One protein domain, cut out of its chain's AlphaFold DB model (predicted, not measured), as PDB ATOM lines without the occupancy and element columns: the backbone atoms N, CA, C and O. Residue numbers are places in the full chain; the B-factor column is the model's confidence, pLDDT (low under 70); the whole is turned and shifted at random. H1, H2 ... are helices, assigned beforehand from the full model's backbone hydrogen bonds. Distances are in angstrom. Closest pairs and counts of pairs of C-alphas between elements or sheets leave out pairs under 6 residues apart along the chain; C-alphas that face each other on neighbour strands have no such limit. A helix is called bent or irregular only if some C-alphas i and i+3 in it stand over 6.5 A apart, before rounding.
ATOM      1  N   GLN A   2       8.763  52.304  29.849       65.25
ATOM      2  CA  GLN A   2       8.568  50.955  29.299       65.25
ATOM      3  C   GLN A   2       7.140  50.721  28.775       65.25
ATOM      4  O   GLN A   2       6.957  50.194  27.684       65.25
ATOM      5  N   ASP A   3       6.149  51.236  29.492       77.19
ATOM      6  CA  ASP A   3       4.705  51.212  29.203       77.19
ATOM      7  C   ASP A   3       4.361  51.910  27.879       77.19
ATOM      8  O   ASP A   3       3.657  51.351  27.046       77.19
ATOM      9  N   LYS A   4       4.936  53.095  27.621       87.38
ATOM     10  CA  LYS A   4       4.755  53.822  26.351       87.38
ATOM     11  C   LYS A   4       5.370  53.061  25.172       87.38
ATOM     12  O   LYS A   4       4.835  53.102  24.068       87.38
ATOM     13  N   ALA A   5       6.472  52.344  25.401       88.56
ATOM     14  CA  ALA A   5       7.091  51.493  24.386       88.56
ATOM     15  C   ALA A   5       6.300  50.189  24.154       88.56
ATOM     16  O   ALA A   5       6.135  49.779  23.007       88.56
ATOM     17  N   LYS A   6       5.750  49.577  25.216       92.12
ATOM     18  CA  LYS A   6       4.791  48.465  25.121       92.12
ATOM     19  C   LYS A   6       3.563  48.890  24.316       92.12
ATOM     20  O   LYS A   6       3.222  48.217  23.353       92.12
ATOM     21  N   GLU A   7       2.951  50.024  24.640       92.81
ATOM     22  CA  GLU A   7       1.707  50.468  24.005       92.81
ATOM     23  C   GLU A   7       1.898  50.938  22.550       92.81
ATOM     24  O   GLU A   7       1.048  50.664  21.706       92.81
ATOM     25  N   SER A   8       3.048  51.535  22.203       93.38
ATOM     26  CA  SER A   8       3.443  51.776  20.800       93.38
ATOM     27  C   SER A   8       3.527  50.466  19.997       93.38
ATOM     28  O   SER A   8       3.034  50.362  18.866       93.38
ATOM     29  N   CYS A   9       4.096  49.426  20.614       94.56
ATOM     30  CA  CYS A   9       4.237  48.105  20.012       94.56
ATOM     31  C   CYS A   9       2.889  47.382  19.867       94.56
ATOM     32  O   CYS A   9       2.566  46.894  18.783       94.56
ATOM     33  N   MET A  10       2.046  47.413  20.903       95.75
ATOM     34  CA  MET A  10       0.691  46.858  20.851       95.75
ATOM     35  C   MET A  10      -0.207  47.621  19.871       95.75
ATOM     36  O   MET A  10      -0.991  46.996  19.166       95.75
ATOM     37  N   THR A  11      -0.058  48.941  19.733       97.00
ATOM     38  CA  THR A  11      -0.767  49.730  18.707       97.00
ATOM     39  C   THR A  11      -0.363  49.300  17.298       97.00
ATOM     40  O   THR A  11      -1.229  49.033  16.464       97.00
ATOM     41  N   SER A  12       0.939  49.143  17.044       97.25
ATOM     42  CA  SER A  12       1.451  48.651  15.756       97.25
ATOM     43  C   SER A  12       0.951  47.233  15.446       97.25
ATOM     44  O   SER A  12       0.546  46.950  14.319       97.25
ATOM     45  N   PHE A  13       0.904  46.358  16.458       97.19
ATOM     46  CA  PHE A  13       0.336  45.014  16.343       97.19
ATOM     47  C   PHE A  13      -1.172  45.033  16.042       97.19
ATOM     48  O   PHE A  13      -1.612  44.323  15.141       97.19
ATOM     49  N   ARG A  14      -1.967  45.853  16.747       97.38
ATOM     50  CA  ARG A  14      -3.425  45.958  16.535       97.38
ATOM     51  C   ARG A  14      -3.760  46.361  15.096       97.38
ATOM     52  O   ARG A  14      -4.705  45.814  14.533       97.38
ATOM     53  N   LEU A  15      -2.969  47.250  14.486       96.88
ATOM     54  CA  LEU A  15      -3.101  47.613  13.070       96.88
ATOM     55  C   LEU A  15      -2.841  46.409  12.148       96.88
ATOM     56  O   LEU A  15      -3.706  46.062  11.345       96.88
ATOM     57  N   LEU A  16      -1.701  45.722  12.311       95.94
ATOM     58  CA  LEU A  16      -1.362  44.520  11.531       95.94
ATOM     59  C   LEU A  16      -2.434  43.424  11.658       95.94
ATOM     60  O   LEU A  16      -2.878  42.871  10.655       95.94
ATOM     61  N   HIS A  17      -2.872  43.142  12.884       94.62
ATOM     62  CA  HIS A  17      -3.907  42.156  13.182       94.62
ATOM     63  C   HIS A  17      -5.258  42.536  12.559       94.62
ATOM     64  O   HIS A  17      -5.919  41.683  11.975       94.62
ATOM     65  N   SER A  18      -5.677  43.803  12.657       92.94
ATOM     66  CA  SER A  18      -6.932  44.282  12.057       92.94
ATOM     67  C   SER A  18      -6.923  44.127  10.533       92.94
ATOM     68  O   SER A  18      -7.852  43.555   9.965       92.94
ATOM     69  N   HIS A  19      -5.828  44.546   9.887       93.12
ATOM     70  CA  HIS A  19      -5.642  44.427   8.439       93.12
ATOM     71  C   HIS A  19      -5.654  42.968   7.975       93.12
ATOM     72  O   HIS A  19      -6.351  42.632   7.025       93.12
ATOM     73  N   LEU A  20      -4.960  42.070   8.679       91.44
ATOM     74  CA  LEU A  20      -4.959  40.642   8.349       91.44
ATOM     75  C   LEU A  20      -6.305  39.949   8.632       91.44
ATOM     76  O   LEU A  20      -6.689  39.046   7.891       91.44
ATOM     77  N   LYS A  21      -7.079  40.396   9.633       89.62
ATOM     78  CA  LYS A  21      -8.383  39.795   9.975       89.62
ATOM     79  C   LYS A  21      -9.400  39.863   8.825       89.62
ATOM     80  O   LYS A  21     -10.260  38.982   8.754       89.62
ATOM     81  N   VAL A  22      -9.294  40.826   7.898       88.81
ATOM     82  CA  VAL A  22     -10.225  40.957   6.749       88.81
ATOM     83  C   VAL A  22     -10.187  39.762   5.787       88.81
ATOM     84  O   VAL A  22     -11.167  39.545   5.068       88.81
ATOM     85  N   LEU A  23      -9.080  39.002   5.796       87.12
ATOM     86  CA  LEU A  23      -8.877  37.780   5.011       87.12
ATOM     87  C   LEU A  23      -9.660  36.575   5.551       87.12
ATOM     88  O   LEU A  23      -9.808  35.575   4.859       87.12
ATOM     89  N   SER A  24     -10.156  36.646   6.787       83.38
ATOM     90  CA  SER A  24     -10.883  35.525   7.383       83.38
ATOM     91  C   SER A  24     -12.198  35.289   6.639       83.38
ATOM     92  O   SER A  24     -12.913  36.251   6.324       83.38
ATOM     93  N   ILE A  25     -12.554  34.024   6.413       71.31
ATOM     94  CA  ILE A  25     -13.932  33.649   6.075       71.31
ATOM     95  C   ILE A  25     -14.808  33.971   7.291       71.31
ATOM     96  O   ILE A  25     -14.467  33.610   8.416       71.31
ATOM     97  N   ASN A  26     -15.867  34.751   7.076       64.88
ATOM     98  CA  ASN A  26     -16.851  35.101   8.098       64.88
ATOM     99  C   ASN A  26     -18.245  34.912   7.490       64.88
ATOM    100  O   ASN A  26     -18.551  35.584   6.503       64.88
ATOM    101  N   ASP A  27     -19.096  34.128   8.150       53.69
ATOM    102  CA  ASP A  27     -20.471  33.740   7.762       53.69
ATOM    103  C   ASP A  27     -21.450  34.917   7.501       53.69
ATOM    104  O   ASP A  27     -22.629  34.726   7.215       53.69
ATOM    105  N   LEU A  28     -20.978  36.158   7.659       49.31
ATOM    106  CA  LEU A  28     -21.715  37.413   7.501       49.31
ATOM    107  C   LEU A  28     -21.458  38.119   6.157       49.31
ATOM    108  O   LEU A  28     -22.069  39.157   5.892       49.31
ATOM    109  N   LYS A  29     -20.536  37.623   5.322       57.94
ATOM    110  CA  LYS A  29     -20.287  38.188   3.985       57.94
ATOM    111  C   LYS A  29     -21.207  37.551   2.938       57.94
ATOM    112  O   LYS A  29     -21.792  36.501   3.158       57.94
ATOM    113  N   ARG A  30     -21.412  38.262   1.822       54.56
ATOM    114  CA  ARG A  30     -22.491  38.008   0.847       54.56
ATOM    115  C   ARG A  30     -22.545  36.524   0.413       54.56
ATOM    116  O   ARG A  30     -21.609  36.088  -0.262       54.56
ATOM    117  N   PRO A  31     -23.650  35.795   0.675       50.97
ATOM    118  CA  PRO A  31     -23.821  34.424   0.203       50.97
ATOM    119  C   PRO A  31     -23.605  34.309  -1.307       50.97
ATOM    120  O   PRO A  31     -24.075  35.154  -2.072       50.97
ATOM    121  N   GLY A  32     -22.858  33.289  -1.731       62.03
ATOM    122  CA  GLY A  32     -22.509  33.082  -3.140       62.03
ATOM    123  C   GLY A  32     -21.305  33.893  -3.645       62.03
ATOM    124  O   GLY A  32     -20.927  33.732  -4.800       62.03
ATOM    125  N   SER A  33     -20.672  34.734  -2.814       62.41
ATOM    126  CA  SER A  33     -19.380  35.374  -3.150       62.41
ATOM    127  C   SER A  33     -18.151  34.574  -2.695       62.41
ATOM    128  O   SER A  33     -17.035  34.859  -3.127       62.41
ATOM    129  N   GLU A  34     -18.356  33.556  -1.860       64.62
ATOM    130  CA  GLU A  34     -17.288  32.830  -1.168       64.62
ATOM    131  C   GLU A  34     -16.419  32.004  -2.119       64.62
ATOM    132  O   GLU A  34     -15.216  32.223  -2.138       64.62
ATOM    133  N   GLY A  35     -16.986  31.153  -2.982       76.25
ATOM    134  CA  GLY A  35     -16.182  30.323  -3.898       76.25
ATOM    135  C   GLY A  35     -15.288  31.131  -4.855       76.25
ATOM    136  O   GLY A  35     -14.147  30.752  -5.114       76.25
ATOM    137  N   GLY A  36     -15.762  32.297  -5.318       83.25
ATOM    138  CA  GLY A  36     -14.953  33.226  -6.118       83.25
ATOM    139  C   GLY A  36     -13.831  33.886  -5.309       83.25
ATOM    140  O   GLY A  36     -12.725  34.071  -5.817       83.25
ATOM    141  N   TYR A  37     -14.082  34.192  -4.031       86.38
ATOM    142  CA  TYR A  37     -13.045  34.653  -3.109       86.38
ATOM    143  C   TYR A  37     -12.027  33.557  -2.773       86.38
ATOM    144  O   TYR A  37     -10.833  33.840  -2.769       86.38
ATOM    145  N   GLU A  38     -12.461  32.319  -2.529       86.50
ATOM    146  CA  GLU A  38     -11.568  31.195  -2.233       86.50
ATOM    147  C   GLU A  38     -10.642  30.896  -3.415       86.50
ATOM    148  O   GLU A  38      -9.428  30.805  -3.227       86.50
ATOM    149  N   GLN A  39     -11.177  30.850  -4.640       83.56
ATOM    150  CA  GLN A  39     -10.372  30.706  -5.857       83.56
ATOM    151  C   GLN A  39      -9.378  31.869  -6.012       83.56
ATOM    152  O   GLN A  39      -8.187  31.638  -6.223       83.56
ATOM    153  N   ALA A  40      -9.831  33.117  -5.843       85.31
ATOM    154  CA  ALA A  40      -8.959  34.288  -5.913       85.31
ATOM    155  C   ALA A  40      -7.859  34.270  -4.834       85.31
ATOM    156  O   ALA A  40      -6.711  34.614  -5.108       85.31
ATOM    157  N   PHE A  41      -8.178  33.841  -3.613       87.12
ATOM    158  CA  PHE A  41      -7.215  33.712  -2.524       87.12
ATOM    159  C   PHE A  41      -6.178  32.620  -2.821       87.12
ATOM    160  O   PHE A  41      -4.985  32.858  -2.636       87.12
ATOM    161  N   VAL A  42      -6.594  31.458  -3.336       85.19
ATOM    162  CA  VAL A  42      -5.667  30.388  -3.744       85.19
ATOM    163  C   VAL A  42      -4.702  30.889  -4.824       85.19
ATOM    164  O   VAL A  42      -3.495  30.696  -4.678       85.19
ATOM    165  N   SER A  43      -5.188  31.619  -5.832       83.31
ATOM    166  CA  SER A  43      -4.344  32.257  -6.858       83.31
ATOM    167  C   SER A  43      -3.377  33.308  -6.291       83.31
ATOM    168  O   SER A  43      -2.278  33.482  -6.809       83.31
ATOM    169  N   LEU A  44      -3.763  34.014  -5.222       82.31
ATOM    170  CA  LEU A  44      -2.970  35.085  -4.602       82.31
ATOM    171  C   LEU A  44      -1.906  34.598  -3.612       82.31
ATOM    172  O   LEU A  44      -0.831  35.190  -3.534       82.31
ATOM    173  N   PHE A  45      -2.223  33.575  -2.817       80.25
ATOM    174  CA  PHE A  45      -1.412  33.119  -1.682       80.25
ATOM    175  C   PHE A  45      -0.822  31.712  -1.879       80.25
ATOM    176  O   PHE A  45      -0.047  31.256  -1.037       80.25
ATOM    177  N   VAL A  46      -1.164  31.027  -2.981       79.62
ATOM    178  CA  VAL A  46      -0.724  29.658  -3.330       79.62
ATOM    179  C   VAL A  46      -1.027  28.651  -2.204       79.62
ATOM    180  O   VAL A  46      -0.244  27.751  -1.894       79.62
ATOM    181  N   ARG A  47      -2.166  28.850  -1.528       79.75
ATOM    182  CA  ARG A  47      -2.639  28.066  -0.379       79.75
ATOM    183  C   ARG A  47      -4.142  28.277  -0.182       79.75
ATOM    184  O   ARG A  47      -4.657  29.351  -0.474       79.75
ATOM    185  N   ASP A  48      -4.827  27.267   0.340       83.00
ATOM    186  CA  ASP A  48      -6.242  27.325   0.710       83.00
ATOM    187  C   ASP A  48      -6.518  28.350   1.828       83.00
ATOM    188  O   ASP A  48      -5.663  28.628   2.677       83.00
ATOM    189  N   VAL A  49      -7.728  28.913   1.847       82.25
ATOM    190  CA  VAL A  49      -8.075  30.009   2.769       82.25
ATOM    191  C   VAL A  49      -8.116  29.545   4.222       82.25
ATOM    192  O   VAL A  49      -7.651  30.267   5.106       82.25
ATOM    193  N   GLN A  50      -8.639  28.343   4.479       79.81
ATOM    194  CA  GLN A  50      -8.873  27.832   5.831       79.81
ATOM    195  C   GLN A  50      -7.548  27.583   6.570       79.81
ATOM    196  O   GLN A  50      -7.322  28.149   7.644       79.81
ATOM    197  N   THR A  51      -6.619  26.839   5.961       81.31
ATOM    198  CA  THR A  51      -5.277  26.592   6.515       81.31
ATOM    199  C   THR A  51      -4.474  27.885   6.610       81.31
ATOM    200  O   THR A  51      -3.792  28.109   7.614       81.31
ATOM    201  N   SER A  52      -4.564  28.766   5.605       82.06
ATOM    202  CA  SER A  52      -3.872  30.064   5.620       82.06
ATOM    203  C   SER A  52      -4.328  30.943   6.779       82.06
ATOM    204  O   SER A  52      -3.494  31.426   7.545       82.06
ATOM    205  N   THR A  53      -5.642  31.111   6.932       83.38
ATOM    206  CA  THR A  53      -6.263  31.959   7.957       83.38
ATOM    207  C   THR A  53      -6.042  31.385   9.351       83.38
ATOM    208  O   THR A  53      -5.608  32.115  10.238       83.38
ATOM    209  N   GLY A  54      -6.257  30.078   9.551       85.44
ATOM    210  CA  GLY A  54      -6.014  29.424  10.840       85.44
ATOM    211  C   GLY A  54      -4.556  29.551  11.289       85.44
ATOM    212  O   GLY A  54      -4.285  29.963  12.417       85.44
ATOM    213  N   THR A  55      -3.608  29.303  10.378       88.50
ATOM    214  CA  THR A  55      -2.167  29.467  10.645       88.50
ATOM    215  C   THR A  55      -1.804  30.932  10.914       88.50
ATOM    216  O   THR A  55      -1.066  31.225  11.851       88.50
ATOM    217  N   MET A  56      -2.350  31.869  10.130       88.75
ATOM    218  CA  MET A  56      -2.139  33.315  10.293       88.75
ATOM    219  C   MET A  56      -2.610  33.816  11.662       88.75
ATOM    220  O   MET A  56      -1.867  34.527  12.335       88.75
ATOM    221  N   LEU A  57      -3.828  33.454  12.077       89.31
ATOM    222  CA  LEU A  57      -4.399  33.876  13.358       89.31
ATOM    223  C   LEU A  57      -3.616  33.281  14.535       89.31
ATOM    224  O   LEU A  57      -3.243  34.022  15.442       89.31
ATOM    225  N   LEU A  58      -3.256  31.993  14.471       92.06
ATOM    226  CA  LEU A  58      -2.410  31.350  15.481       92.06
ATOM    227  C   LEU A  58      -1.046  32.049  15.620       92.06
ATOM    228  O   LEU A  58      -0.600  32.323  16.734       92.06
ATOM    229  N   ASN A  59      -0.398  32.385  14.502       93.06
ATOM    230  CA  ASN A  59       0.881  33.098  14.505       93.06
ATOM    231  C   ASN A  59       0.741  34.535  15.048       93.06
ATOM    232  O   ASN A  59       1.611  35.008  15.783       93.06
ATOM    233  N   LEU A  60      -0.364  35.228  14.740       93.50
ATOM    234  CA  LEU A  60      -0.677  36.550  15.295       93.50
ATOM    235  C   LEU A  60      -0.913  36.502  16.810       93.50
ATOM    236  O   LEU A  60      -0.402  37.370  17.517       93.50
ATOM    237  N   ASP A  61      -1.624  35.495  17.320       93.94
ATOM    238  CA  ASP A  61      -1.817  35.297  18.761       93.94
ATOM    239  C   ASP A  61      -0.496  34.949  19.472       93.94
ATOM    240  O   ASP A  61      -0.214  35.489  20.544       93.94
ATOM    241  N   GLN A  62       0.379  34.143  18.860       94.50
ATOM    242  CA  GLN A  62       1.728  33.891  19.390       94.50
ATOM    243  C   GLN A  62       2.581  35.167  19.452       94.50
ATOM    244  O   GLN A  62       3.256  35.405  20.460       94.50
ATOM    245  N   LEU A  63       2.538  36.011  18.411       95.12
ATOM    246  CA  LEU A  63       3.214  37.312  18.420       95.12
ATOM    247  C   LEU A  63       2.634  38.212  19.519       95.12
ATOM    248  O   LEU A  63       3.396  38.733  20.332       95.12
ATOM    249  N   LYS A  64       1.304  38.341  19.600       96.25
ATOM    250  CA  LYS A  64       0.598  39.084  20.657       96.25
ATOM    251  C   LYS A  64       1.075  38.665  22.047       96.25
ATOM    252  O   LYS A  64       1.411  39.529  22.849       96.25
ATOM    253  N   GLN A  65       1.188  37.363  22.315       94.44
ATOM    254  CA  GLN A  65       1.677  36.838  23.593       94.44
ATOM    255  C   GLN A  65       3.133  37.222  23.906       94.44
ATOM    256  O   GLN A  65       3.463  37.395  25.077       94.44
ATOM    257  N   GLN A  66       4.022  37.376  22.914       94.56
ATOM    258  CA  GLN A  66       5.377  37.888  23.184       94.56
ATOM    259  C   GLN A  66       5.387  39.413  23.371       94.56
ATOM    260  O   GLN A  66       6.123  39.924  24.216       94.56
ATOM    261  N   LEU A  67       4.543  40.140  22.630       93.19
ATOM    262  CA  LEU A  67       4.448  41.599  22.709       93.19
ATOM    263  C   LEU A  67       3.688  42.098  23.950       93.19
ATOM    264  O   LEU A  67       3.973  43.198  24.417       93.19
ATOM    265  N   ASP A  68       2.774  41.328  24.538       92.69
ATOM    266  CA  ASP A  68       2.009  41.778  25.713       92.69
ATOM    267  C   ASP A  68       2.716  41.487  27.055       92.69
ATOM    268  O   ASP A  68       2.383  42.086  28.078       92.69
ATOM    269  N   LYS A  69       3.757  40.642  27.073       90.19
ATOM    270  CA  LYS A  69       4.554  40.365  28.285       90.19
ATOM    271  C   LYS A  69       5.101  41.639  28.923       90.19
ATOM    272  O   LYS A  69       5.562  42.547  28.229       90.19
ATOM    273  N   GLU A  70       5.086  41.688  30.252       85.06
ATOM    274  CA  GLU A  70       5.709  42.760  31.037       85.06
ATOM    275  C   GLU A  70       7.234  42.704  30.895       85.06
ATOM    276  O   GLU A  70       7.868  43.673  30.453       85.06
ATOM    277  N   GLU A  71       7.803  41.524  31.166       87.12
ATOM    278  CA  GLU A  71       9.200  41.213  30.898       87.12
ATOM    279  C   GLU A  71       9.406  40.983  29.393       87.12
ATOM    280  O   GLU A  71       9.157  39.913  28.836       87.12
ATOM    281  N   PHE A  72       9.821  42.044  28.706       90.44
ATOM    282  CA  PHE A  72       9.991  42.023  27.259       90.44
ATOM    283  C   PHE A  72      11.195  41.170  26.835       90.44
ATOM    284  O   PHE A  72      12.318  41.384  27.303       90.44
ATOM    285  N   GLN A  73      10.950  40.246  25.905       90.56
ATOM    286  CA  GLN A  73      11.914  39.286  25.368       90.56
ATOM    287  C   GLN A  73      12.050  39.501  23.853       90.56
ATOM    288  O   GLN A  73      11.167  39.117  23.080       90.56
ATOM    289  N   GLU A  74      13.138  40.159  23.439       92.25
ATOM    290  CA  GLU A  74      13.371  40.589  22.052       92.25
ATOM    291  C   GLU A  74      13.423  39.404  21.085       92.25
ATOM    292  O   GLU A  74      12.635  39.365  20.142       92.25
ATOM    293  N   ASP A  75      14.275  38.411  21.347       91.44
ATOM    294  CA  ASP A  75      14.499  37.292  20.423       91.44
ATOM    295  C   ASP A  75      13.234  36.448  20.223       91.44
ATOM    296  O   ASP A  75      12.887  36.106  19.093       91.44
ATOM    297  N   ARG A  76      12.475  36.186  21.301       93.06
ATOM    298  CA  ARG A  76      11.176  35.490  21.216       93.06
ATOM    299  C   ARG A  76      10.153  36.303  20.406       93.06
ATOM    300  O   ARG A  76       9.423  35.730  19.600       93.06
ATOM    301  N   SER A  77      10.124  37.629  20.577       94.31
ATOM    302  CA  SER A  77       9.236  38.528  19.819       94.31
ATOM    303  C   SER A  77       9.606  38.587  18.334       94.31
ATOM    304  O   SER A  77       8.736  38.500  17.468       94.31
ATOM    305  N   MET A  78      10.902  38.692  18.031       95.56
ATOM    306  CA  MET A  78      11.423  38.715  16.665       95.56
ATOM    307  C   MET A  78      11.251  37.369  15.960       95.56
ATOM    308  O   MET A  78      10.925  37.367  14.776       95.56
ATOM    309  N   ALA A  79      11.398  36.241  16.660       94.88
ATOM    310  CA  ALA A  79      11.121  34.914  16.112       94.88
ATOM    311  C   ALA A  79       9.644  34.766  15.707       94.88
ATOM    312  O   ALA A  79       9.361  34.403  14.565       94.88
ATOM    313  N   ALA A  80       8.703  35.129  16.590       95.00
ATOM    314  CA  ALA A  80       7.270  35.104  16.279       95.00
ATOM    315  C   ALA A  80       6.912  36.037  15.103       95.00
ATOM    316  O   ALA A  80       6.171  35.652  14.198       95.00
ATOM    317  N   PHE A  81       7.500  37.239  15.057       95.50
ATOM    318  CA  PHE A  81       7.344  38.153  13.922       95.50
ATOM    319  C   PHE A  81       7.897  37.562  12.611       95.50
ATOM    320  O   PHE A  81       7.255  37.675  11.567       95.50
ATOM    321  N   TRP A  82       9.059  36.900  12.651       94.12
ATOM    322  CA  TRP A  82       9.679  36.269  11.481       94.12
ATOM    323  C   TRP A  82       8.838  35.134  10.886       94.12
ATOM    324  O   TRP A  82       8.842  34.976   9.666       94.12
ATOM    325  N   VAL A  83       8.093  34.380  11.704       94.00
ATOM    326  CA  VAL A  83       7.153  33.357  11.209       94.00
ATOM    327  C   VAL A  83       6.060  34.006  10.353       94.00
ATOM    328  O   VAL A  83       5.849  33.583   9.215       94.00
ATOM    329  N   ILE A  84       5.438  35.087  10.839       92.31
ATOM    330  CA  ILE A  84       4.421  35.843  10.085       92.31
ATOM    331  C   ILE A  84       5.043  36.473   8.830       92.31
ATOM    332  O   ILE A  84       4.482  36.363   7.742       92.31
ATOM    333  N   ASN A  85       6.230  37.084   8.943       91.56
ATOM    334  CA  ASN A  85       6.934  37.662   7.794       91.56
ATOM    335  C   ASN A  85       7.199  36.607   6.717       91.56
ATOM    336  O   ASN A  85       6.928  36.859   5.551       91.56
ATOM    337  N   LYS A  86       7.669  35.412   7.091       90.25
ATOM    338  CA  LYS A  86       7.906  34.316   6.146       90.25
ATOM    339  C   LYS A  86       6.607  33.786   5.527       90.25
ATOM    340  O   LYS A  86       6.611  33.461   4.344       90.25
ATOM    341  N   GLN A  87       5.508  33.741   6.285       87.06
ATOM    342  CA  GLN A  87       4.189  33.336   5.782       87.06
ATOM    343  C   GLN A  87       3.670  34.283   4.687       87.06
ATOM    344  O   GLN A  87       3.127  33.813   3.691       87.06
ATOM    345  N   PHE A  88       3.879  35.597   4.833       87.81
ATOM    346  CA  PHE A  88       3.461  36.591   3.836       87.81
ATOM    347  C   PHE A  88       4.534  36.950   2.802       87.81
ATOM    348  O   PHE A  88       4.225  37.671   1.860       87.81
ATOM    349  N   GLN A  89       5.759  36.428   2.912       85.38
ATOM    350  CA  GLN A  89       6.858  36.761   1.997       85.38
ATOM    351  C   GLN A  89       6.535  36.377   0.545       85.38
ATOM    352  O   GLN A  89       6.640  37.218  -0.338       85.38
ATOM    353  N   MET A  90       6.034  35.156   0.302       77.19
ATOM    354  CA  MET A  90       5.624  34.724  -1.045       77.19
ATOM    355  C   MET A  90       4.491  35.576  -1.626       77.19
ATOM    356  O   MET A  90       4.461  35.790  -2.830       77.19
ATOM    357  N   PHE A  91       3.585  36.081  -0.782       83.44
ATOM    358  CA  PHE A  91       2.584  37.051  -1.211       83.44
ATOM    359  C   PHE A  91       3.269  38.376  -1.561       83.44
ATOM    360  O   PHE A  91       3.177  38.812  -2.696       83.44
ATOM    361  N   ILE A  92       4.013  38.999  -0.643       83.19
ATOM    362  CA  ILE A  92       4.691  40.292  -0.860       83.19
ATOM    363  C   ILE A  92       5.559  40.289  -2.134       83.19
ATOM    364  O   ILE A  92       5.501  41.254  -2.895       83.19
ATOM    365  N   ASP A  93       6.283  39.200  -2.393       78.50
ATOM    366  CA  ASP A  93       7.192  39.059  -3.536       78.50
ATOM    367  C   ASP A  93       6.498  38.607  -4.838       78.50
ATOM    368  O   ASP A  93       7.122  38.636  -5.902       78.50
ATOM    369  N   SER A  94       5.220  38.195  -4.802       72.62
ATOM    370  CA  SER A  94       4.504  37.741  -6.000       72.62
ATOM    371  C   SER A  94       4.274  38.908  -6.968       72.62
ATOM    372  O   SER A  94       3.334  39.697  -6.804       72.62
ATOM    373  N   GLN A  95       5.085  38.997  -8.022       60.22
ATOM    374  CA  GLN A  95       4.720  39.787  -9.192       60.22
ATOM    375  C   GLN A  95       3.509  39.123  -9.855       60.22
ATOM    376  O   GLN A  95       3.578  37.969 -10.270       60.22
ATOM    377  N   PHE A  96       2.392  39.849  -9.922       58.25
ATOM    378  CA  PHE A  96       1.200  39.400 -10.635       58.25
ATOM    379  C   PHE A  96       1.543  39.136 -12.106       58.25
ATOM    380  O   PHE A  96       1.995  40.035 -12.818       58.25
ATOM    381  N   THR A  97       1.298  37.914 -12.571       49.22
ATOM    382  CA  THR A  97       1.297  37.589 -13.998       49.22
ATOM    383  C   THR A  97       0.065  38.209 -14.650       49.22
ATOM    384  O   THR A  97      -1.052  37.987 -14.187       49.22
ATOM    385  N   TRP A  98       0.265  38.978 -15.723       43.50
ATOM    386  CA  TRP A  98      -0.756  39.798 -16.395       43.50
ATOM    387  C   TRP A  98      -1.758  38.999 -17.254       43.50
ATOM    388  O   TRP A  98      -2.121  39.426 -18.349       43.50
ATOM    389  N   ASP A  99      -2.187  37.832 -16.779       55.22
ATOM    390  CA  ASP A  99      -3.176  36.996 -17.460       55.22
ATOM    391  C   ASP A  99      -4.613  37.500 -17.210       55.22
ATOM    392  O   ASP A  99      -4.877  38.266 -16.277       55.22
ATOM    393  N   TYR A 100      -5.562  37.057 -18.031       53.25
ATOM    394  CA  TYR A 100      -6.980  37.419 -17.967       53.25
ATOM    395  C   TYR A 100      -7.587  37.155 -16.575       53.25
ATOM    396  O   TYR A 100      -8.238  38.031 -15.993       53.25
ATOM    397  N   ASP A 101      -7.259  36.002 -15.985       66.12
ATOM    398  CA  ASP A 101      -7.701  35.588 -14.648       66.12
ATOM    399  C   ASP A 101      -7.178  36.490 -13.516       66.12
ATOM    400  O   ASP A 101      -7.768  36.527 -12.431       66.12
ATOM    401  N   SER A 102      -6.123  37.281 -13.750       74.75
ATOM    402  CA  SER A 102      -5.603  38.245 -12.769       74.75
ATOM    403  C   SER A 102      -6.638  39.320 -12.429       74.75
ATOM    404  O   SER A 102      -6.777  39.693 -11.265       74.75
ATOM    405  N   GLN A 103      -7.387  39.813 -13.421       77.69
ATOM    406  CA  GLN A 103      -8.397  40.859 -13.210       77.69
ATOM    407  C   GLN A 103      -9.630  40.315 -12.479       77.69
ATOM    408  O   GLN A 103     -10.202  40.994 -11.626       77.69
ATOM    409  N   ILE A 104     -10.008  39.068 -12.772       82.75
ATOM    410  CA  ILE A 104     -11.096  38.353 -12.091       82.75
ATOM    411  C   ILE A 104     -10.703  38.069 -10.630       82.75
ATOM    412  O   ILE A 104     -11.484  38.327  -9.714       82.75
ATOM    413  N   THR A 105      -9.456  37.645 -10.406       84.12
ATOM    414  CA  THR A 105      -8.849  37.440  -9.081       84.12
ATOM    415  C   THR A 105      -8.832  38.729  -8.250       84.12
ATOM    416  O   THR A 105      -9.314  38.736  -7.115       84.12
ATOM    417  N   GLU A 106      -8.335  39.847  -8.801       86.81
ATOM    418  CA  GLU A 106      -8.357  41.137  -8.092       86.81
ATOM    419  C   GLU A 106      -9.784  41.600  -7.776       86.81
ATOM    420  O   GLU A 106     -10.023  42.123  -6.683       86.81
ATOM    421  N   LYS A 107     -10.735  41.385  -8.695       88.44
ATOM    422  CA  LYS A 107     -12.145  41.738  -8.502       88.44
ATOM    423  C   LYS A 107     -12.761  40.974  -7.329       88.44
ATOM    424  O   LYS A 107     -13.273  41.621  -6.419       88.44
ATOM    425  N   TYR A 108     -12.700  39.641  -7.312       88.19
ATOM    426  CA  TYR A 108     -13.298  38.853  -6.225       88.19
ATOM    427  C   TYR A 108     -12.647  39.149  -4.868       88.19
ATOM    428  O   TYR A 108     -13.351  39.289  -3.866       88.19
ATOM    429  N   PHE A 109     -11.322  39.339  -4.824       88.00
ATOM    430  CA  PHE A 109     -10.648  39.768  -3.596       88.00
ATOM    431  C   PHE A 109     -11.137  41.146  -3.121       88.00
ATOM    432  O   PHE A 109     -11.399  41.323  -1.929       88.00
ATOM    433  N   ALA A 110     -11.287  42.117  -4.026       90.25
ATOM    434  CA  ALA A 110     -11.742  43.463  -3.682       90.25
ATOM    435  C   ALA A 110     -13.225  43.506  -3.275       90.25
ATOM    436  O   ALA A 110     -13.565  44.203  -2.321       90.25
ATOM    437  N   GLU A 111     -14.097  42.737  -3.935       89.25
ATOM    438  CA  GLU A 111     -15.516  42.608  -3.569       89.25
ATOM    439  C   GLU A 111     -15.698  41.941  -2.196       89.25
ATOM    440  O   GLU A 111     -16.561  42.359  -1.424       89.25
ATOM    441  N   TYR A 112     -14.866  40.949  -1.857       87.38
ATOM    442  CA  TYR A 112     -14.937  40.255  -0.570       87.38
ATOM    443  C   TYR A 112     -14.277  41.024   0.587       87.38
ATOM    444  O   TYR A 112     -14.797  41.041   1.707       87.38
ATOM    445  N   THR A 113     -13.105  41.630   0.376       87.44
ATOM    446  CA  THR A 113     -12.352  42.319   1.447       87.44
ATOM    447  C   THR A 113     -12.703  43.798   1.592       87.44
ATOM    448  O   THR A 113     -12.469  44.364   2.658       87.44
ATOM    449  N   GLY A 114     -13.239  44.430   0.543       90.25
ATOM    450  CA  GLY A 114     -13.370  45.885   0.433       90.25
ATOM    451  C   GLY A 114     -12.060  46.609   0.081       90.25
ATOM    452  O   GLY A 114     -12.044  47.838   0.048       90.25
ATOM    453  N   ILE A 115     -10.959  45.885  -0.168       91.12
ATOM    454  CA  ILE A 115      -9.613  46.443  -0.371       91.12
ATOM    455  C   ILE A 115      -9.014  45.886  -1.671       91.12
ATOM    456  O   ILE A 115      -9.003  44.680  -1.897       91.12
ATOM    457  N   LYS A 116      -8.470  46.751  -2.536       91.94
ATOM    458  CA  LYS A 116      -7.758  46.303  -3.750       91.94
ATOM    459  C   LYS A 116      -6.484  45.545  -3.373       91.94
ATOM    460  O   LYS A 116      -5.771  45.987  -2.473       91.94
ATOM    461  N   VAL A 117      -6.137  44.470  -4.087       88.81
ATOM    462  CA  VAL A 117      -4.992  43.609  -3.722       88.81
ATOM    463  C   VAL A 117      -3.689  44.408  -3.598       88.81
ATOM    464  O   VAL A 117      -2.985  44.269  -2.600       88.81
ATOM    465  N   LYS A 118      -3.385  45.304  -4.550       89.19
ATOM    466  CA  LYS A 118      -2.216  46.200  -4.463       89.19
ATOM    467  C   LYS A 118      -2.186  47.021  -3.164       89.19
ATOM    468  O   LYS A 118      -1.192  46.983  -2.446       89.19
ATOM    469  N   GLN A 119      -3.288  47.691  -2.828       92.44
ATOM    470  CA  GLN A 119      -3.410  48.472  -1.592       92.44
ATOM    471  C   GLN A 119      -3.262  47.575  -0.352       92.44
ATOM    472  O   GLN A 119      -2.585  47.942   0.604       92.44
ATOM    473  N   PHE A 120      -3.837  46.369  -0.381       92.94
ATOM    474  CA  PHE A 120      -3.700  45.397   0.700       92.94
ATOM    475  C   PHE A 120      -2.236  44.982   0.924       92.94
ATOM    476  O   PHE A 120      -1.794  44.940   2.074       92.94
ATOM    477  N   ARG A 121      -1.475  44.730  -0.152       90.44
ATOM    478  CA  ARG A 121      -0.029  44.427  -0.119       90.44
ATOM    479  C   ARG A 121       0.776  45.588   0.480       90.44
ATOM    480  O   ARG A 121       1.585  45.372   1.379       90.44
ATOM    481  N   GLU A 122       0.517  46.815   0.027       93.25
ATOM    482  CA  GLU A 122       1.205  48.034   0.480       93.25
ATOM    483  C   GLU A 122       0.946  48.323   1.972       93.25
ATOM    484  O   GLU A 122       1.890  48.515   2.744       93.25
ATOM    485  N   THR A 123      -0.317  48.277   2.411       95.06
ATOM    486  CA  THR A 123      -0.693  48.465   3.823       95.06
ATOM    487  C   THR A 123      -0.168  47.335   4.716       95.06
ATOM    488  O   THR A 123       0.301  47.609   5.823       95.06
ATOM    489  N   LEU A 124      -0.154  46.083   4.236       93.69
ATOM    490  CA  LEU A 124       0.436  44.956   4.964       93.69
ATOM    491  C   LEU A 124       1.932  45.190   5.212       93.69
ATOM    492  O   LEU A 124       2.371  45.161   6.362       93.69
ATOM    493  N   LEU A 125       2.699  45.496   4.160       94.44
ATOM    494  CA  LEU A 125       4.134  45.774   4.263       94.44
ATOM    495  C   LEU A 125       4.421  46.938   5.230       94.44
ATOM    496  O   LEU A 125       5.315  46.839   6.075       94.44
ATOM    497  N   GLN A 126       3.619  48.007   5.172       96.00
ATOM    498  CA  GLN A 126       3.712  49.140   6.095       96.00
ATOM    499  C   GLN A 126       3.453  48.724   7.554       96.00
ATOM    500  O   GLN A 126       4.218  49.090   8.449       96.00
ATOM    501  N   HIS A 127       2.397  47.952   7.819       96.38
ATOM    502  CA  HIS A 127       2.058  47.498   9.172       96.38
ATOM    503  C   HIS A 127       3.111  46.535   9.741       96.38
ATOM    504  O   HIS A 127       3.488  46.660  10.908       96.38
ATOM    505  N   MET A 128       3.659  45.635   8.922       94.56
ATOM    506  CA  MET A 128       4.755  44.749   9.332       94.56
ATOM    507  C   MET A 128       6.047  45.530   9.616       94.56
ATOM    508  O   MET A 128       6.710  45.275  10.625       94.56
ATOM    509  N   GLY A 129       6.362  46.544   8.802       96.25
ATOM    510  CA  GLY A 129       7.454  47.486   9.062       96.25
ATOM    511  C   GLY A 129       7.285  48.248  10.384       96.25
ATOM    512  O   GLY A 129       8.233  48.338  11.167       96.25
ATOM    513  N   ASN A 130       6.071  48.725  10.678       96.62
ATOM    514  CA  ASN A 130       5.746  49.406  11.936       96.62
ATOM    515  C   ASN A 130       5.918  48.482  13.151       96.62
ATOM    516  O   ASN A 130       6.561  48.876  14.127       96.62
ATOM    517  N   VAL A 131       5.423  47.238  13.086       96.56
ATOM    518  CA  VAL A 131       5.633  46.239  14.148       96.56
ATOM    519  C   VAL A 131       7.129  46.009  14.373       96.56
ATOM    520  O   VAL A 131       7.605  46.242  15.485       96.56
ATOM    521  N   LYS A 132       7.897  45.681  13.326       96.75
ATOM    522  CA  LYS A 132       9.356  45.474  13.404       96.75
ATOM    523  C   LYS A 132      10.093  46.671  14.024       96.75
ATOM    524  O   LYS A 132      10.964  46.486  14.874       96.75
ATOM    525  N   LYS A 133       9.719  47.900  13.649       96.62
ATOM    526  CA  LYS A 133      10.271  49.142  14.221       96.62
ATOM    527  C   LYS A 133       9.929  49.292  15.705       96.62
ATOM    528  O   LYS A 133      10.819  49.566  16.504       96.62
ATOM    529  N   SER A 134       8.672  49.071  16.085       95.56
ATOM    530  CA  SER A 134       8.214  49.209  17.475       95.56
ATOM    531  C   SER A 134       8.841  48.181  18.431       95.56
ATOM    532  O   SER A 134       9.129  48.515  19.580       95.56
ATOM    533  N   VAL A 135       9.137  46.966  17.948       95.31
ATOM    534  CA  VAL A 135       9.900  45.944  18.687       95.31
ATOM    535  C   VAL A 135      11.310  46.463  18.993       95.31
ATOM    536  O   VAL A 135      11.699  46.504  20.158       95.31
ATOM    537  N   ALA A 136      12.033  46.973  17.989       93.62
ATOM    538  CA  ALA A 136      13.373  47.545  18.169       93.62
ATOM    539  C   ALA A 136      13.384  48.828  19.035       93.62
ATOM    540  O   ALA A 136      14.309  49.055  19.822       93.62
ATOM    541  N   GLU A 137      12.346  49.666  18.953       93.31
ATOM    542  CA  GLU A 137      12.166  50.802  19.868       93.31
ATOM    543  C   GLU A 137      11.969  50.333  21.315       93.31
ATOM    544  O   GLU A 137      12.543  50.917  22.238       93.31
ATOM    545  N   ARG A 138      11.204  49.260  21.545       92.25
ATOM    546  CA  ARG A 138      11.010  48.693  22.884       92.25
ATOM    547  C   ARG A 138      12.277  48.038  23.431       92.25
ATOM    548  O   ARG A 138      12.603  48.273  24.595       92.25
ATOM    549  N   THR A 139      13.036  47.333  22.594       92.50
ATOM    550  CA  THR A 139      14.395  46.868  22.909       92.50
ATOM    551  C   THR A 139      15.264  48.003  23.430       92.50
ATOM    552  O   THR A 139      15.851  47.895  24.508       92.50
ATOM    553  N   ARG A 140      15.342  49.111  22.678       91.06
ATOM    554  CA  ARG A 140      16.174  50.265  23.039       91.06
ATOM    555  C   ARG A 140      15.796  50.813  24.415       91.06
ATOM    556  O   ARG A 140      16.686  51.076  25.218       91.06
ATOM    557  N   HIS A 141      14.500  50.932  24.702       89.69
ATOM    558  CA  HIS A 141      14.025  51.389  26.007       89.69
ATOM    559  C   HIS A 141      14.319  50.392  27.143       89.69
ATOM    560  O   HIS A 141      14.666  50.851  28.229       89.69
ATOM    561  N   LYS A 142      14.257  49.066  26.911       88.75
ATOM    562  CA  LYS A 142      14.676  48.057  27.907       88.75
ATOM    563  C   LYS A 142      16.165  48.216  28.237       88.75
ATOM    564  O   LYS A 142      16.505  48.516  29.374       88.75
ATOM    565  N   ARG A 143      17.041  48.188  27.223       89.56
ATOM    566  CA  ARG A 143      18.502  48.342  27.403       89.56
ATOM    567  C   ARG A 143      18.879  49.664  28.101       89.56
ATOM    568  O   ARG A 143      19.793  49.693  28.920       89.56
ATOM    569  N   GLN A 144      18.161  50.758  27.819       88.69
ATOM    570  CA  GLN A 144      18.336  52.047  28.509       88.69
ATOM    571  C   GLN A 144      17.860  52.039  29.971       88.69
ATOM    572  O   GLN A 144      18.447  52.737  30.800       88.69
ATOM    573  N   TYR A 145      16.807  51.285  30.298       87.56
ATOM    574  CA  TYR A 145      16.360  51.087  31.676       87.56
ATOM    575  C   TYR A 145      17.381  50.253  32.456       87.56
ATOM    576  O   TYR A 145      17.876  50.719  33.482       87.56
ATOM    577  N   ASP A 146      17.775  49.094  31.922       88.31
ATOM    578  CA  ASP A 146      18.723  48.165  32.551       88.31
ATOM    579  C   ASP A 146      20.061  48.864  32.868       88.31
ATOM    580  O   ASP A 146      20.568  48.787  33.989       88.31
ATOM    581  N   SER A 147      20.584  49.658  31.922       91.12
ATOM    582  CA  SER A 147      21.789  50.477  32.123       91.12
ATOM    583  C   SER A 147      21.656  51.454  33.301       91.12
ATOM    584  O   SER A 147      22.559  51.536  34.131       91.12
ATOM    585  N   ARG A 148      20.522  52.161  33.419       92.12
ATOM    586  CA  ARG A 148      20.236  53.117  34.513       92.12
ATOM    587  C   ARG A 148      19.927  52.450  35.857       92.12
ATOM    588  O   ARG A 148      19.956  53.113  36.898       92.12
ATOM    589  N   MET A 149      19.568  51.167  35.858       86.25
ATOM    590  CA  MET A 149      19.453  50.373  37.082       86.25
ATOM    591  C   MET A 149      20.845  49.971  37.576       86.25
ATOM    592  O   MET A 149      21.161  50.191  38.745       86.25
ATOM    593  N   ASN A 150      21.701  49.485  36.673       90.19
ATOM    594  CA  ASN A 150      23.077  49.093  36.984       90.19
ATOM    595  C   ASN A 150      23.928  50.281  37.464       90.19
ATOM    596  O   ASN A 150      24.604  50.170  38.482       90.19
ATOM    597  N   GLU A 151      23.840  51.434  36.796       89.62
ATOM    598  CA  GLU A 151      24.537  52.672  37.178       89.62
ATOM    599  C   GLU A 151      24.210  53.101  38.621       89.62
ATOM    600  O   GLU A 151      25.108  53.269  39.449       89.62
ATOM    601  N   ARG A 152      22.918  53.175  38.971       89.31
ATOM    602  CA  ARG A 152      22.477  53.515  40.336       89.31
ATOM    603  C   ARG A 152      22.861  52.449  41.367       89.31
ATOM    604  O   ARG A 152      23.123  52.781  42.519       89.31
ATOM    605  N   HIS A 153      22.912  51.178  40.972       84.62
ATOM    606  CA  HIS A 153      23.356  50.092  41.845       84.62
ATOM    607  C   HIS A 153      24.866  50.152  42.142       84.62
ATOM    608  O   HIS A 153      25.273  49.820  43.255       84.62
ATOM    609  N   MET A 154      25.684  50.616  41.190       83.50
ATOM    610  CA  MET A 154      27.113  50.882  41.409       83.50
ATOM    611  C   MET A 154      27.318  52.077  42.347       83.50
ATOM    612  O   MET A 154      27.971  51.921  43.376       83.50
ATOM    613  N   GLN A 155      26.661  53.213  42.084       81.31
ATOM    614  CA  GLN A 155      26.727  54.407  42.947       81.31
ATOM    615  C   GLN A 155      26.313  54.106  44.403       81.31
ATOM    616  O   GLN A 155      26.946  54.577  45.348       81.31
ATOM    617  N   LEU A 156      25.288  53.267  44.606       76.69
ATOM    618  CA  LEU A 156      24.839  52.840  45.938       76.69
ATOM    619  C   LEU A 156      25.850  51.932  46.669       76.69
ATOM    620  O   LEU A 156      25.870  51.908  47.900       76.69
ATOM    621  N   LYS A 157      26.669  51.169  45.935       74.94
ATOM    622  CA  LYS A 157      27.768  50.371  46.505       74.94
ATOM    623  C   LYS A 157      28.949  51.260  46.883       74.94
ATOM    624  O   LYS A 157      29.466  51.131  47.986       74.94
ATOM    625  N   GLU A 158      29.322  52.174  45.997       62.88
ATOM    626  CA  GLU A 158      30.449  53.097  46.157       62.88
ATOM    627  C   GLU A 158      30.237  54.035  47.359       62.88
ATOM    628  O   GLU A 158      31.006  53.991  48.318       62.88
ATOM    629  N   GLY A 159      29.090  54.723  47.426       60.25
ATOM    630  CA  GLY A 159      28.733  55.563  48.579       60.25
ATOM    631  C   GLY A 159      28.581  54.802  49.908       60.25
ATOM    632  O   GLY A 159      28.688  55.405  50.978       60.25
ATOM    633  N   LYS A 160      28.375  53.475  49.877       60.09
ATOM    634  CA  LYS A 160      28.426  52.618  51.077       60.09
ATOM    635  C   LYS A 160      29.850  52.309  51.539       60.09
ATOM    636  O   LYS A 160      30.056  52.138  52.736       60.09
ATOM    637  N   VAL A 161      30.826  52.242  50.634       58.41
ATOM    638  CA  VAL A 161      32.240  52.074  51.007       58.41
ATOM    639  C   VAL A 161      32.752  53.344  51.685       58.41
ATOM    640  O   VAL A 161      33.316  53.259  52.776       58.41
ATOM    641  N   ASP A 162      32.476  54.517  51.110       54.44
ATOM    642  CA  ASP A 162      32.938  55.794  51.669       54.44
ATOM    643  C   ASP A 162      32.284  56.128  53.016       54.44
ATOM    644  O   ASP A 162      32.972  56.554  53.944       54.44
ATOM    645  N   SER A 163      30.979  55.880  53.177       56.62
ATOM    646  CA  SER A 163      30.300  56.104  54.464       56.62
ATOM    647  C   SER A 163      30.770  55.141  55.561       56.62
ATOM    648  O   SER A 163      30.988  55.581  56.689       56.62
ATOM    649  N   ASN A 164      31.026  53.867  55.243       56.56
ATOM    650  CA  ASN A 164      31.648  52.937  56.193       56.56
ATOM    651  C   ASN A 164      33.060  53.400  56.599       56.56
ATOM    652  O   ASN A 164      33.409  53.345  57.776       56.56
ATOM    653  N   LYS A 165      33.856  53.902  55.646       53.88
ATOM    654  CA  LYS A 165      35.225  54.389  55.884       53.88
ATOM    655  C   LYS A 165      35.268  55.692  56.694       53.88
ATOM    656  O   LYS A 165      36.175  55.884  57.499       53.88
ATOM    657  N   ALA A 166      34.282  56.573  56.519       45.12
ATOM    658  CA  ALA A 166      34.131  57.780  57.330       45.12
ATOM    659  C   ALA A 166      33.752  57.459  58.788       45.12
ATOM    660  O   ALA A 166      34.253  58.105  59.708       45.12
ATOM    661  N   LEU A 167      32.910  56.441  59.007       52.69
ATOM    662  CA  LEU A 167      32.562  55.971  60.350       52.69
ATOM    663  C   LEU A 167      33.767  55.336  61.059       52.69
ATOM    664  O   LEU A 167      34.021  55.672  62.212       52.69
ATOM    665  N   ASP A 168      34.540  54.503  60.358       46.50
ATOM    666  CA  ASP A 168      35.782  53.890  60.858       46.50
ATOM    667  C   ASP A 168      36.804  54.954  61.312       46.50
ATOM    668  O   ASP A 168      37.283  54.928  62.445       46.50
ATOM    669  N   ALA A 169      37.025  55.990  60.494       50.03
ATOM    670  CA  ALA A 169      37.881  57.126  60.850       50.03
ATOM    671  C   ALA A 169      37.384  57.923  62.077       50.03
ATOM    672  O   ALA A 169      38.197  58.495  62.801       50.03
ATOM    673  N   SER A 170      36.070  57.948  62.338       49.22
ATOM    674  CA  SER A 170      35.487  58.566  63.542       49.22
ATOM    675  C   SER A 170      35.502  57.661  64.784       49.22
ATOM    676  O   SER A 170      35.251  58.141  65.888       49.22
ATOM    677  N   LEU A 171      35.804  56.367  64.616       46.12
ATOM    678  CA  LEU A 171      35.875  55.371  65.691       46.12
ATOM    679  C   LEU A 171      37.313  55.123  66.184       46.12
ATOM    680  O   LEU A 171      37.523  54.325  67.099       46.12
TER     681      LEU A 171
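What this domain is: This is residues 2 to 171 of the 376 residues of an uncharacterized protein of Tanacetum cinerariifolium (UniProt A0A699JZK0). Four helices, H1, H3, H4 and the first part of H6, stand side by side in an up-and-down bundle, and a small head of two crossed helices, H2 and H5, covers one end of it. H6 runs on past the other end as a long single arm, residues 146 to 171, of which 146 to 170 belong to H6. The printed part has 170 residues with six named helices, H1 to H6 in chain order, and no named strand; the class is all helix. It is extended, with a radius of gyration of the C-alphas of 24.5 A, and spans 95 by 31 by 21 A, the arm making much of the length.

Where its parts are: Find C-alpha 2 at (8.568, 50.955, 29.299); from there H1, residues 2 to 21, runs 28.0 A. Next come H2, residues 34 to 45, and H3, residues 49 to 68, 27.7 A long. H4, residues 74 to 93, spans 26.4 A; it has a kink of 45 degrees near residue 87 and is irregular, C-alphas 87 and 90 being 7.1 A apart. H5, residues 100 to 113, is neither bent nor irregular, but only just: C-alphas 100 and 103 are 6.0 A apart. H6, residues 117 to 170, begins with C-alpha 117 at (-4.992, 43.609, -3.722) and runs 79.9 A to C-alpha 170 at (35.487, 58.566, 63.542).

How they stand to each other: Begin with the bundle, where each of H1, H3, H4 and H6 runs against the one before. H1 touches H3 at a shallow tilt of 6 degrees, opposite ways, with Met 10 and Leu 67 the closest C-alphas at 6.7 A. H3 and H4 form a hairpin, closest at the C-alphas of Leu 63 and Ala 80, 5.1 A. H6 touches H4 with residues 121 to 139 alone, closest at Ile 92 and Arg 121, C-alphas 6.3 A apart. H6 touches H1 with residues 123 to 142 alone, closest at Cys 9 and Ser 134, C-alphas 4.8 A apart. H1 and H4 are apart. In the head, H2 touches H5 at a steep tilt of 65 degrees, the C-alphas of Ala 40 and Thr 105 being closest at 4.5 A. In H1, H2 and H3 every O i to N i+4 pair is within hydrogen-bond range; the counts are 14 of 16 in H4, 9 of 10 in H5 and 48 of 50 in H6.

The domain as a whole: Look to Tyr 100 and Leu 171 for the two C-alphas farthest apart, 95.7 A. Without the arm the body spans 56 by 31 by 21 A. The printed part has no cut, and the link from H1 to H2 is long, 12 residues. The mean pLDDT of the printed part is 83.0; it is under 70 at residue 2 and at residues 26 to 34, 95 to 101 and 158 to 171.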